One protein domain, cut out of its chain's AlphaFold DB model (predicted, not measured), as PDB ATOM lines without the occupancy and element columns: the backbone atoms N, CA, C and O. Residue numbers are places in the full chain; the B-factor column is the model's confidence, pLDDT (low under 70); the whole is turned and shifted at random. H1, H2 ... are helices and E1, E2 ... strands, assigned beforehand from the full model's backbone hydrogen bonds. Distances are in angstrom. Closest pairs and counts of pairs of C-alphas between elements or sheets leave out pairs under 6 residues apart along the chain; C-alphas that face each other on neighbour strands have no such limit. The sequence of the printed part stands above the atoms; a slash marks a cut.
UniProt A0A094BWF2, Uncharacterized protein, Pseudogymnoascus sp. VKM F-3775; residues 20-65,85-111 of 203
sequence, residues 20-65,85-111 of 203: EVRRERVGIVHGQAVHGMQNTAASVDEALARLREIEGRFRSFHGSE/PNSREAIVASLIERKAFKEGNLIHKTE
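AT A GLANCE: This is residues 20 to 65 and 85 to 111 of the 203 residues of an uncharacterized protein of Pseudogymnoascus sp. VKM F-3775 (UniProt A0A094BWF2). A ribbon of two paired strands, E1 and E2, lies at one end of a loose rod, and the long helix H2 runs out toward the other end, where residues 54 to 65 stick out. Between them the one-turn helix H1 lies near the middle, with H3 off to one side of the rod. The printed part has 73 residues with three named helices and two named strands, in the order E1, H1, H2, H3, E2; the sheet is antiparallel and the class is mixed, helices and strands. The whole is loose, with a radius of gyration of the C-alphas of 15.2 A and spans of 53 by 24 by 21 A.

HOW THE PARTS SIT: E1, residues 20 to 24, and E2, residues 105 to 110, are antiparallel neighbours at 145 degrees; N 20 and O 109 are 2.8 A apart and N 107 and O 22 are 2.8 A apart, both within hydrogen-bond range. H1, residues 28 to 31, and H2, residues 44 to 62, are close but not clearly touching, the closest C-alphas being those of Ile 28 and Glu 46, 7.3 A apart. H1 and H3, residues 88 to 97, only just touch, with 3 pairs of C-alphas within 8 A, the closest those of Val 29 and Ile 91, 6.8 A apart. H2 and H3 are apart, and H2 is apart from both strands. In H2 and H3 every O i to N i+4 pair is within hydrogen-bond range; H1 is too short for such a pair.

IN THESE COORDINATES: E1 begins at C-alpha 20, (-15.968, 67.353, -35.918), and is 11.6 A long. H1 measures 4.9 A. H2 measures 26.5 A and ends at C-alpha 62, (-43.615, 29.932, -24.338). H3 measures 14.5 A. E2 measures 15.9 A and ends at C-alpha 110, (-19.541, 68.552, -40.706).

THE WHOLE: The C-alphas farthest apart, those of Glu 65 and Glu 111, are 53.2 A apart. Residues 66 to 84 are not printed, and C-alphas 65 and 85 are 23.7 A apart across the cut. The link from H1 to H2, residues 32 to 43, is long. The mean pLDDT of the printed part is 75.9, and 25 residues are under 70, among them 30 to 38 and 85 to 89.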
ATOM      1  N   GLU A  20     -16.006  68.057 -37.190       90.62
ATOM      2  CA  GLU A  20     -15.968  67.353 -35.918       90.62
ATOM      3  C   GLU A  20     -15.519  65.912 -36.157       90.62
ATOM      4  O   GLU A  20     -16.102  65.176 -36.957       90.62
ATOM      5  N   VAL A  21     -14.468  65.510 -35.447       90.69
ATOM      6  CA  VAL A  21     -13.946  64.148 -35.496       90.69
ATOM      7  C   VAL A  21     -14.437  63.415 -34.260       90.69
ATOM      8  O   VAL A  21     -13.989  63.682 -33.145       90.69
ATOM      9  N   ARG A  22     -15.358  62.473 -34.465       86.50
ATOM     10  CA  ARG A  22     -15.924  61.639 -33.402       86.50
ATOM     11  C   ARG A  22     -15.673  60.168 -33.696       86.50
ATOM     12  O   ARG A  22     -15.596  59.754 -34.848       86.50
ATOM     13  N   ARG A  23     -15.566  59.358 -32.646       84.31
ATOM     14  CA  ARG A  23     -15.603  57.899 -32.783       84.31
ATOM     15  C   ARG A  23     -17.037  57.441 -32.616       84.31
ATOM     16  O   ARG A  23     -17.591  57.535 -31.523       84.31
ATOM     17  N   GLU A  24     -17.640  56.977 -33.699       81.19
ATOM     18  CA  GLU A  24     -18.948  56.347 -33.630       81.19
ATOM     19  C   GLU A  24     -18.787  54.907 -33.164       81.19
ATOM     20  O   GLU A  24     -18.068  54.102 -33.760       81.19
ATOM     21  N   ARG A  25     -19.448  54.600 -32.054       78.81
ATOM     22  CA  ARG A  25     -19.524  53.253 -31.506       78.81
ATOM     23  C   ARG A  25     -20.787  52.629 -32.070       78.81
ATOM     24  O   ARG A  25     -21.879  53.104 -31.775       78.81
ATOM     25  N   VAL A  26     -20.619  51.599 -32.882       73.12
ATOM     26  CA  VAL A  26     -21.719  50.795 -33.413       73.12
ATOM     27  C   VAL A  26     -21.610  49.420 -32.771       73.12
ATOM     28  O   VAL A  26     -20.497  48.934 -32.566       73.12
ATOM     29  N   GLY A  27     -22.744  48.816 -32.440       73.62
ATOM     30  CA  GLY A  27     -22.805  47.487 -31.847       73.62
ATOM     31  C   GLY A  27     -23.854  47.415 -30.750       73.62
ATOM     32  O   GLY A  27     -24.014  48.335 -29.945       73.62
ATOM     33  N   ILE A  28     -24.549  46.287 -30.698       73.44
ATOM     34  CA  ILE A  28     -25.544  45.956 -29.679       73.44
ATOM     35  C   ILE A  28     -24.911  45.972 -28.284       73.44
ATOM     36  O   ILE A  28     -25.510  46.482 -27.335       73.44
ATOM     37  N   VAL A  29     -23.683  45.468 -28.172       70.19
ATOM     38  CA  VAL A  29     -22.977  45.360 -26.890       70.19
ATOM     39  C   VAL A  29     -22.640  46.734 -26.300       70.19
ATOM     40  O   VAL A  29     -22.772  46.950 -25.095       70.19
ATOM     41  N   HIS A  30     -22.256  47.694 -27.142       64.81
ATOM     42  CA  HIS A  30     -21.989  49.073 -26.722       64.81
ATOM     43  C   HIS A  30     -23.281  49.880 -26.542       64.81
ATOM     44  O   HIS A  30     -23.357  50.706 -25.632       64.81
ATOM     45  N   GLY A  31     -24.297  49.615 -27.372       62.00
ATOM     46  CA  GLY A  31     -25.611  50.264 -27.344       62.00
ATOM     47  C   GLY A  31     -26.406  49.993 -26.064       62.00
ATOM     48  O   GLY A  31     -26.994  50.902 -25.483       62.00
ATOM     49  N   GLN A  32     -26.357  48.758 -25.555       62.81
ATOM     50  CA  GLN A  32     -27.072  48.369 -24.334       62.81
ATOM     51  C   GLN A  32     -26.455  48.942 -23.048       62.81
ATOM     52  O   GLN A  32     -27.134  49.021 -22.024       62.81
ATOM     53  N   ALA A  33     -25.181  49.340 -23.087       61.91
ATOM     54  CA  ALA A  33     -24.452  49.846 -21.926       61.91
ATOM     55  C   ALA A  33     -24.693  51.335 -21.647       61.91
ATOM     56  O   ALA A  33     -24.613  51.774 -20.498       61.91
ATOM     57  N   VAL A  34     -24.944  52.118 -22.701       62.47
ATOM     58  CA  VAL A  34     -25.017  53.581 -22.645       62.47
ATOM     59  C   VAL A  34     -26.385  54.029 -23.140       62.47
ATOM     60  O   VAL A  34     -26.720  53.889 -24.313       62.47
ATOM     61  N   HIS A  35     -27.184  54.585 -22.230       55.81
ATOM     62  CA  HIS A  35     -28.505  55.116 -22.553       55.81
ATOM     63  C   HIS A  35     -28.398  56.204 -23.639       55.81
ATOM     64  O   HIS A  35     -27.620  57.142 -23.490       55.81
ATOM     65  N   GLY A  36     -29.157  56.062 -24.732       60.25
ATOM     66  CA  GLY A  36     -29.142  56.986 -25.878       60.25
ATOM     67  C   GLY A  36     -28.216  56.595 -27.040       60.25
ATOM     68  O   GLY A  36     -28.191  57.297 -28.049       60.25
ATOM     69  N   MET A  37     -27.478  55.484 -26.939       65.88
ATOM     70  CA  MET A  37     -26.668  54.946 -28.037       65.88
ATOM     71  C   MET A  37     -27.519  54.050 -28.961       65.88
ATOM     72  O   MET A  37     -28.449  53.380 -28.512       65.88
ATOM     73  N   GLN A  38     -27.212  54.038 -30.262       64.75
ATOM     74  CA  GLN A  38     -27.924  53.216 -31.244       64.75
ATOM     75  C   GLN A  38     -27.775  51.722 -30.910       64.75
ATOM     76  O   GLN A  38     -26.667  51.197 -30.857       64.75
ATOM     77  N   ASN A  39     -28.901  51.026 -30.719       70.31
ATOM     78  CA  ASN A  39     -28.959  49.579 -30.456       70.31
ATOM     79  C   ASN A  39     -28.904  48.731 -31.740       70.31
ATOM     80  O   ASN A  39     -29.385  47.596 -31.772       70.31
ATOM     81  N   THR A  40     -28.357  49.289 -32.814       76.25
ATOM     82  CA  THR A  40     -28.207  48.609 -34.096       76.25
ATOM     83  C   THR A  40     -26.963  47.728 -34.069       76.25
ATOM     84  O   THR A  40     -25.909  48.148 -33.585       76.25
ATOM     85  N   ALA A  41     -27.081  46.512 -34.600       79.25
ATOM     86  CA  ALA A  41     -25.942  45.615 -34.764       79.25
ATOM     87  C   ALA A  41     -24.874  46.261 -35.658       79.25
ATOM     88  O   ALA A  41     -25.210  46.887 -36.664       79.25
ATOM     89  N   ALA A  42     -23.599  46.097 -35.303       81.50
ATOM     90  CA  ALA A  42     -22.486  46.546 -36.135       81.50
ATOM     91  C   ALA A  42     -22.197  45.571 -37.281       81.50
ATOM     92  O   ALA A  42     -21.768  45.986 -38.355       81.50
ATOM     93  N   SER A  43     -22.431  44.278 -37.051       85.50
ATOM     94  CA  SER A  43     -22.233  43.210 -38.027       85.50
ATOM     95  C   SER A  43     -23.451  42.293 -38.109       85.50
ATOM     96  O   SER A  43     -24.280  42.227 -37.197       85.50
ATOM     97  N   VAL A  44     -23.542  41.550 -39.213       89.25
ATOM     98  CA  VAL A  44     -24.583  40.531 -39.405       89.25
ATOM     99  C   VAL A  44     -24.475  39.444 -38.333       89.25
ATOM    100  O   VAL A  44     -25.490  39.040 -37.777       89.25
ATOM    101  N   ASP A  45     -23.260  39.025 -37.977       87.56
ATOM    102  CA  ASP A  45     -23.041  37.997 -36.956       87.56
ATOM    103  C   ASP A  45     -23.556  38.425 -35.578       87.56
ATOM    104  O   ASP A  45     -24.179  37.629 -34.876       87.56
ATOM    105  N   GLU A  46     -23.361  39.694 -35.205       84.56
ATOM    106  CA  GLU A  46     -23.884  40.251 -33.955       84.56
ATOM    107  C   GLU A  46     -25.421  40.312 -33.972       84.56
ATOM    108  O   GLU A  46     -26.075  39.974 -32.980       84.56
ATOM    109  N   ALA A  47     -26.013  40.677 -35.116       87.00
ATOM    110  CA  ALA A  47     -27.461  40.659 -35.301       87.00
ATOM    111  C   ALA A  47     -28.031  39.238 -35.157       87.00
ATOM    112  O   ALA A  47     -29.018  39.033 -34.448       87.00
ATOM    113  N   LEU A  48     -27.386  38.252 -35.787       90.38
ATOM    114  CA  LEU A  48     -27.784  36.845 -35.727       90.38
ATOM    115  C   LEU A  48     -27.599  36.257 -34.325       90.38
ATOM    116  O   LEU A  48     -28.450  35.494 -33.871       90.38
ATOM    117  N   ALA A  49     -26.528  36.618 -33.613       87.12
ATOM    118  CA  ALA A  49     -26.313  36.205 -32.229       87.12
ATOM    119  C   ALA A  49     -27.432  36.727 -31.315       87.12
ATOM    120  O   ALA A  49     -28.062  35.941 -30.604       87.12
ATOM    121  N   ARG A  50     -27.766  38.021 -31.413       84.12
ATOM    122  CA  ARG A  50     -28.888  38.611 -30.669       84.12
ATOM    123  C   ARG A  50     -30.221  37.957 -31.029       84.12
ATOM    124  O   ARG A  50     -31.035  37.716 -30.140       84.12
ATOM    125  N   LEU A  51     -30.457  37.660 -32.307       88.19
ATOM    126  CA  LEU A  51     -31.684  36.993 -32.741       88.19
ATOM    127  C   LEU A  51     -31.807  35.594 -32.120       88.19
ATOM    128  O   LEU A  51     -32.846  35.276 -31.549       88.19
ATOM    129  N   ARG A  52     -30.728  34.800 -32.136       89.19
ATOM    130  CA  ARG A  52     -30.684  33.470 -31.501       89.19
ATOM    131  C   ARG A  52     -30.941  33.537 -29.994       89.19
ATOM    132  O   ARG A  52     -31.653  32.688 -29.461       89.19
ATOM    133  N   GLU A  53     -30.402  34.542 -29.304       84.69
ATOM    134  CA  GLU A  53     -30.674  34.765 -27.877       84.69
ATOM    135  C   GLU A  53     -32.146  35.095 -27.611       84.69
ATOM    136  O   GLU A  53     -32.758  34.533 -26.697       84.69
ATOM    137  N   ILE A  54     -32.718  36.000 -28.410       85.56
ATOM    138  CA  ILE A  54     -34.119  36.409 -28.300       85.56
ATOM    139  C   ILE A  54     -35.031  35.210 -28.566       85.56
ATOM    140  O   ILE A  54     -35.891  34.915 -27.737       85.56
ATOM    141  N   GLU A  55     -34.809  34.469 -29.652       87.00
ATOM    142  CA  GLU A  55     -35.561  33.252 -29.966       87.00
ATOM    143  C   GLU A  55     -35.441  32.198 -28.861       87.00
ATOM    144  O   GLU A  55     -36.448  31.631 -28.441       87.00
ATOM    145  N   GLY A  56     -34.238  31.957 -28.332       85.12
ATOM    146  CA  GLY A  56     -34.032  31.029 -27.217       85.12
ATOM    147  C   GLY A  56     -34.785  31.450 -25.951       85.12
ATOM    148  O   GLY A  56     -35.320  30.604 -25.223       85.12
ATOM    149  N   ARG A  57     -34.889  32.762 -25.701       82.75
ATOM    150  CA  ARG A  57     -35.680  33.324 -24.599       82.75
ATOM    151  C   ARG A  57     -37.179  33.152 -24.831       82.75
ATOM    152  O   ARG A  57     -37.853  32.704 -23.910       82.75
ATOM    153  N   PHE A  58     -37.675  33.441 -26.033       80.62
ATOM    154  CA  PHE A  58     -39.079  33.235 -26.400       80.62
ATOM    155  C   PHE A  58     -39.472  31.757 -26.324       80.62
ATOM    156  O   PHE A  58     -40.488  31.440 -25.717       80.62
ATOM    157  N   ARG A  59     -38.639  30.837 -26.826       83.62
ATOM    158  CA  ARG A  59     -38.867  29.385 -26.699       83.62
ATOM    159  C   ARG A  59     -38.924  28.937 -25.242       83.62
ATOM    160  O   ARG A  59     -39.792  28.156 -24.881       83.62
ATOM    161  N   SER A  60     -38.031  29.456 -24.395       80.12
ATOM    162  CA  SER A  60     -38.052  29.156 -22.956       80.12
ATOM    163  C   SER A  60     -39.298  29.716 -22.261       80.12
ATOM    164  O   SER A  60     -39.778  29.103 -21.322       80.12
ATOM    165  N   PHE A  61     -39.783  30.886 -22.687       75.62
ATOM    166  CA  PHE A  61     -40.937  31.565 -22.098       75.62
ATOM    167  C   PHE A  61     -42.252  30.888 -22.511       75.62
ATOM    168  O   PHE A  61     -43.033  30.504 -21.646       75.62
ATOM    169  N   HIS A  62     -42.443  30.635 -23.809       76.69
ATOM    170  CA  HIS A  62     -43.615  29.932 -24.338       76.69
ATOM    171  C   HIS A  62     -43.627  28.436 -23.996       76.69
ATOM    172  O   HIS A  62     -44.690  27.878 -23.767       76.69
ATOM    173  N   GLY A  63     -42.463  27.789 -23.879       69.75
ATOM    174  CA  GLY A  63     -42.358  26.414 -23.377       69.75
ATOM    175  C   GLY A  63     -42.583  26.277 -21.865       69.75
ATOM    176  O   GLY A  63     -42.604  25.163 -21.355       69.75
ATOM    177  N   SER A  64     -42.729  27.395 -21.145       63.47
ATOM    178  CA  SER A  64     -43.005  27.436 -19.704       63.47
ATOM    179  C   SER A  64     -44.406  27.953 -19.360       63.47
ATOM    180  O   SER A  64     -44.695  28.155 -18.179       63.47
ATOM    181  N   GLU A  65     -45.277  28.177 -20.352       54.12
ATOM    182  CA  GLU A  65     -46.664  28.546 -20.065       54.12
ATOM    183  C   GLU A  65     -47.386  27.412 -19.307       54.12
ATOM    184  O   GLU A  65     -47.284  26.242 -19.687       54.12
ATOM    185  N   PRO A  85     -26.169  37.499 -20.183       59.38
ATOM    186  CA  PRO A  85     -24.941  38.095 -20.705       59.38
ATOM    187  C   PRO A  85     -25.121  39.608 -20.917       59.38
ATOM    188  O   PRO A  85     -24.155  40.360 -20.912       59.38
ATOM    189  N   ASN A  86     -26.381  40.054 -20.974       58.72
ATOM    190  CA  ASN A  86     -26.799  41.449 -20.991       58.72
ATOM    191  C   ASN A  86     -27.056  42.058 -19.599       58.72
ATOM    192  O   ASN A  86     -27.794  43.040 -19.487       58.72
ATOM    193  N   SER A  87     -26.502  41.493 -18.520       66.62
ATOM    194  CA  SER A  87     -26.484  42.211 -17.246       66.62
ATOM    195  C   SER A  87     -25.608  43.454 -17.407       66.62
ATOM    196  O   SER A  87     -24.531  43.408 -18.006       66.62
ATOM    197  N   ARG A  88     -26.073  44.592 -16.882       62.16
ATOM    198  CA  ARG A  88     -25.346  45.869 -16.964       62.16
ATOM    199  C   ARG A  88     -23.897  45.728 -16.480       62.16
ATOM    200  O   ARG A  88     -23.001  46.337 -17.046       62.16
ATOM    201  N   GLU A  89     -23.676  44.885 -15.477       68.94
ATOM    202  CA  GLU A  89     -22.368  44.593 -14.884       68.94
ATOM    203  C   GLU A  89     -21.447  43.807 -15.829       68.94
ATOM    204  O   GLU A  89     -20.291  44.192 -16.004       68.94
ATOM    205  N   ALA A  90     -21.951  42.760 -16.495       70.25
ATOM    206  CA  ALA A  90     -21.171  41.975 -17.456       70.25
ATOM    207  C   ALA A  90     -20.792  42.806 -18.692       70.25
ATOM    208  O   ALA A  90     -19.661  42.744 -19.179       70.25
ATOM    209  N   ILE A  91     -21.715  43.655 -19.155       66.19
ATOM    210  CA  ILE A  91     -21.468  44.557 -20.278       66.19
ATOM    211  C   ILE A  91     -20.387  45.585 -19.903       66.19
ATOM    212  O   ILE A  91     -19.411  45.735 -20.641       66.19
ATOM    213  N   VAL A  92     -20.501  46.240 -18.740       69.12
ATOM    214  CA  VAL A  92     -19.510  47.221 -18.252       69.12
ATOM    215  C   VAL A  92     -18.131  46.586 -18.056       69.12
ATOM    216  O   VAL A  92     -17.139  47.174 -18.484       69.12
ATOM    217  N   ALA A  93     -18.051  45.376 -17.499       74.19
ATOM    218  CA  ALA A  93     -16.787  44.653 -17.362       74.19
ATOM    219  C   ALA A  93     -16.126  44.402 -18.729       74.19
ATOM    220  O   ALA A  93     -14.952  44.718 -18.930       74.19
ATOM    221  N   SER A  94     -16.910  43.947 -19.709       68.25
ATOM    222  CA  SER A  94     -16.416  43.679 -21.062       68.25
ATOM    223  C   SER A  94     -15.987  44.940 -21.834       68.25
ATOM    224  O   SER A  94     -15.163  44.852 -22.742       68.25
ATOM    225  N   LEU A  95     -16.527  46.118 -21.491       65.75
ATOM    226  CA  LEU A  95     -16.160  47.420 -22.072       65.75
ATOM    227  C   LEU A  95     -14.833  47.955 -21.520       65.75
ATOM    228  O   LEU A  95     -14.072  48.610 -22.241       65.75
ATOM    229  N   ILE A  96     -14.565  47.692 -20.239       70.38
ATOM    230  CA  ILE A  96     -13.305  48.051 -19.581       70.38
ATOM    231  C   ILE A  96     -12.175  47.191 -20.154       70.38
ATOM    232  O   ILE A  96     -11.136  47.724 -20.549       70.38
ATOM    233  N   GLU A  97     -12.406  45.883 -20.273       75.19
ATOM    234  CA  GLU A  97     -11.439  44.932 -20.826       75.19
ATOM    235  C   GLU A  97     -11.092  45.248 -22.287       75.19
ATOM    236  O   GLU A  97      -9.918  45.319 -22.661       75.19
ATOM    237  N   ARG A  98     -12.106  45.562 -23.100       68.69
ATOM    238  CA  ARG A  98     -11.932  45.900 -24.518       68.69
ATOM    239  C   ARG A  98     -11.399  47.308 -24.792       68.69
ATOM    240  O   ARG A  98     -11.218  47.683 -25.949       68.69
ATOM    241  N   LYS A  99     -11.074  48.087 -23.751       69.50
ATOM    242  CA  LYS A  99     -10.567  49.467 -23.865       69.50
ATOM    243  C   LYS A  99     -11.443  50.291 -24.803       69.50
ATOM    244  O   LYS A  99     -10.986  50.744 -25.853       69.50
ATOM    245  N   ALA A 100     -12.675  50.541 -24.370       67.25
ATOM    246  CA  ALA A 100     -13.692  51.271 -25.119       67.25
ATOM    247  C   ALA A 100     -13.152  52.473 -25.935       67.25
ATOM    248  O   ALA A 100     -13.591  52.697 -27.056       67.25
ATOM    249  N   PHE A 101     -12.188  53.263 -25.455       67.56
ATOM    250  CA  PHE A 101     -11.627  54.409 -26.198       67.56
ATOM    251  C   PHE A 101     -10.923  54.072 -27.532       67.56
ATOM    252  O   PHE A 101     -10.775  54.961 -28.371       67.56
ATOM    253  N   LYS A 102     -10.490  52.823 -27.745       71.81
ATOM    254  CA  LYS A 102      -9.881  52.365 -29.008       71.81
ATOM    255  C   LYS A 102     -10.900  51.820 -30.008       71.81
ATOM    256  O   LYS A 102     -10.587  51.737 -31.193       71.81
ATOM    257  N   GLU A 103     -12.094  51.482 -29.537       72.94
ATOM    258  CA  GLU A 103     -13.157  50.876 -30.332       72.94
ATOM    259  C   GLU A 103     -14.041  51.934 -31.011       72.94
ATOM    260  O   GLU A 103     -14.150  53.074 -30.546       72.94
ATOM    261  N   GLY A 104     -14.685  51.544 -32.110       77.50
ATOM    262  CA  GLY A 104     -15.543  52.406 -32.922       77.50
ATOM    263  C   GLY A 104     -14.841  52.995 -34.146       77.50
ATOM    264  O   GLY A 104     -13.614  53.124 -34.194       77.50
ATOM    265  N   ASN A 105     -15.649  53.370 -35.133       82.88
ATOM    266  CA  ASN A 105     -15.183  53.916 -36.400       82.88
ATOM    267  C   ASN A 105     -14.926  55.414 -36.265       82.88
ATOM    268  O   ASN A 105     -15.693  56.141 -35.630       82.88
ATOM    269  N   LEU A 106     -13.835  55.885 -36.865       87.31
ATOM    270  CA  LEU A 106     -13.551  57.310 -36.932       87.31
ATOM    271  C   LEU A 106     -14.488  57.950 -37.959       87.31
ATOM    272  O   LEU A 106     -14.410  57.637 -39.144       87.31
ATOM    273  N   ILE A 107     -15.365  58.838 -37.502       89.06
ATOM    274  CA  ILE A 107     -16.331  59.534 -38.345       89.06
ATOM    275  C   ILE A 107     -16.037  61.023 -38.326       89.06
ATOM    276  O   ILE A 107     -15.828  61.630 -37.273       89.06
ATOM    277  N   HIS A 108     -16.058  61.606 -39.518       92.75
ATOM    278  CA  HIS A 108     -16.064  63.041 -39.716       92.75
ATOM    279  C   HIS A 108     -17.515  63.499 -39.878       92.75
ATOM    280  O   HIS A 108     -18.236  63.017 -40.750       92.75
ATOM    281  N   LYS A 109     -17.960  64.416 -39.022       90.38
ATOM    282  CA  LYS A 109     -19.251  65.087 -39.167       90.38
ATOM    283  C   LYS A 109     -18.986  66.563 -39.424       90.38
ATOM    284  O   LYS A 109     -18.222  67.193 -38.698       90.38
ATOM    285  N   THR A 110     -19.575  67.106 -40.478       90.06
ATOM    286  CA  THR A 110     -19.541  68.552 -40.706       90.06
ATOM    287  C   THR A 110     -20.429  69.250 -39.683       90.06
ATOM    288  O   THR A 110     -21.396  68.665 -39.189       90.06
ATOM    289  N   GLU A 111     -20.103  70.497 -39.356       86.50
ATOM    290  CA  GLU A 111     -20.984  71.344 -38.551       86.50
ATOM    291  C   GLU A 111     -22.420  71.379 -39.109       86.50
ATOM    292  O   GLU A 111     -22.644  71.219 -40.311       86.50
TER     293      GLU A 111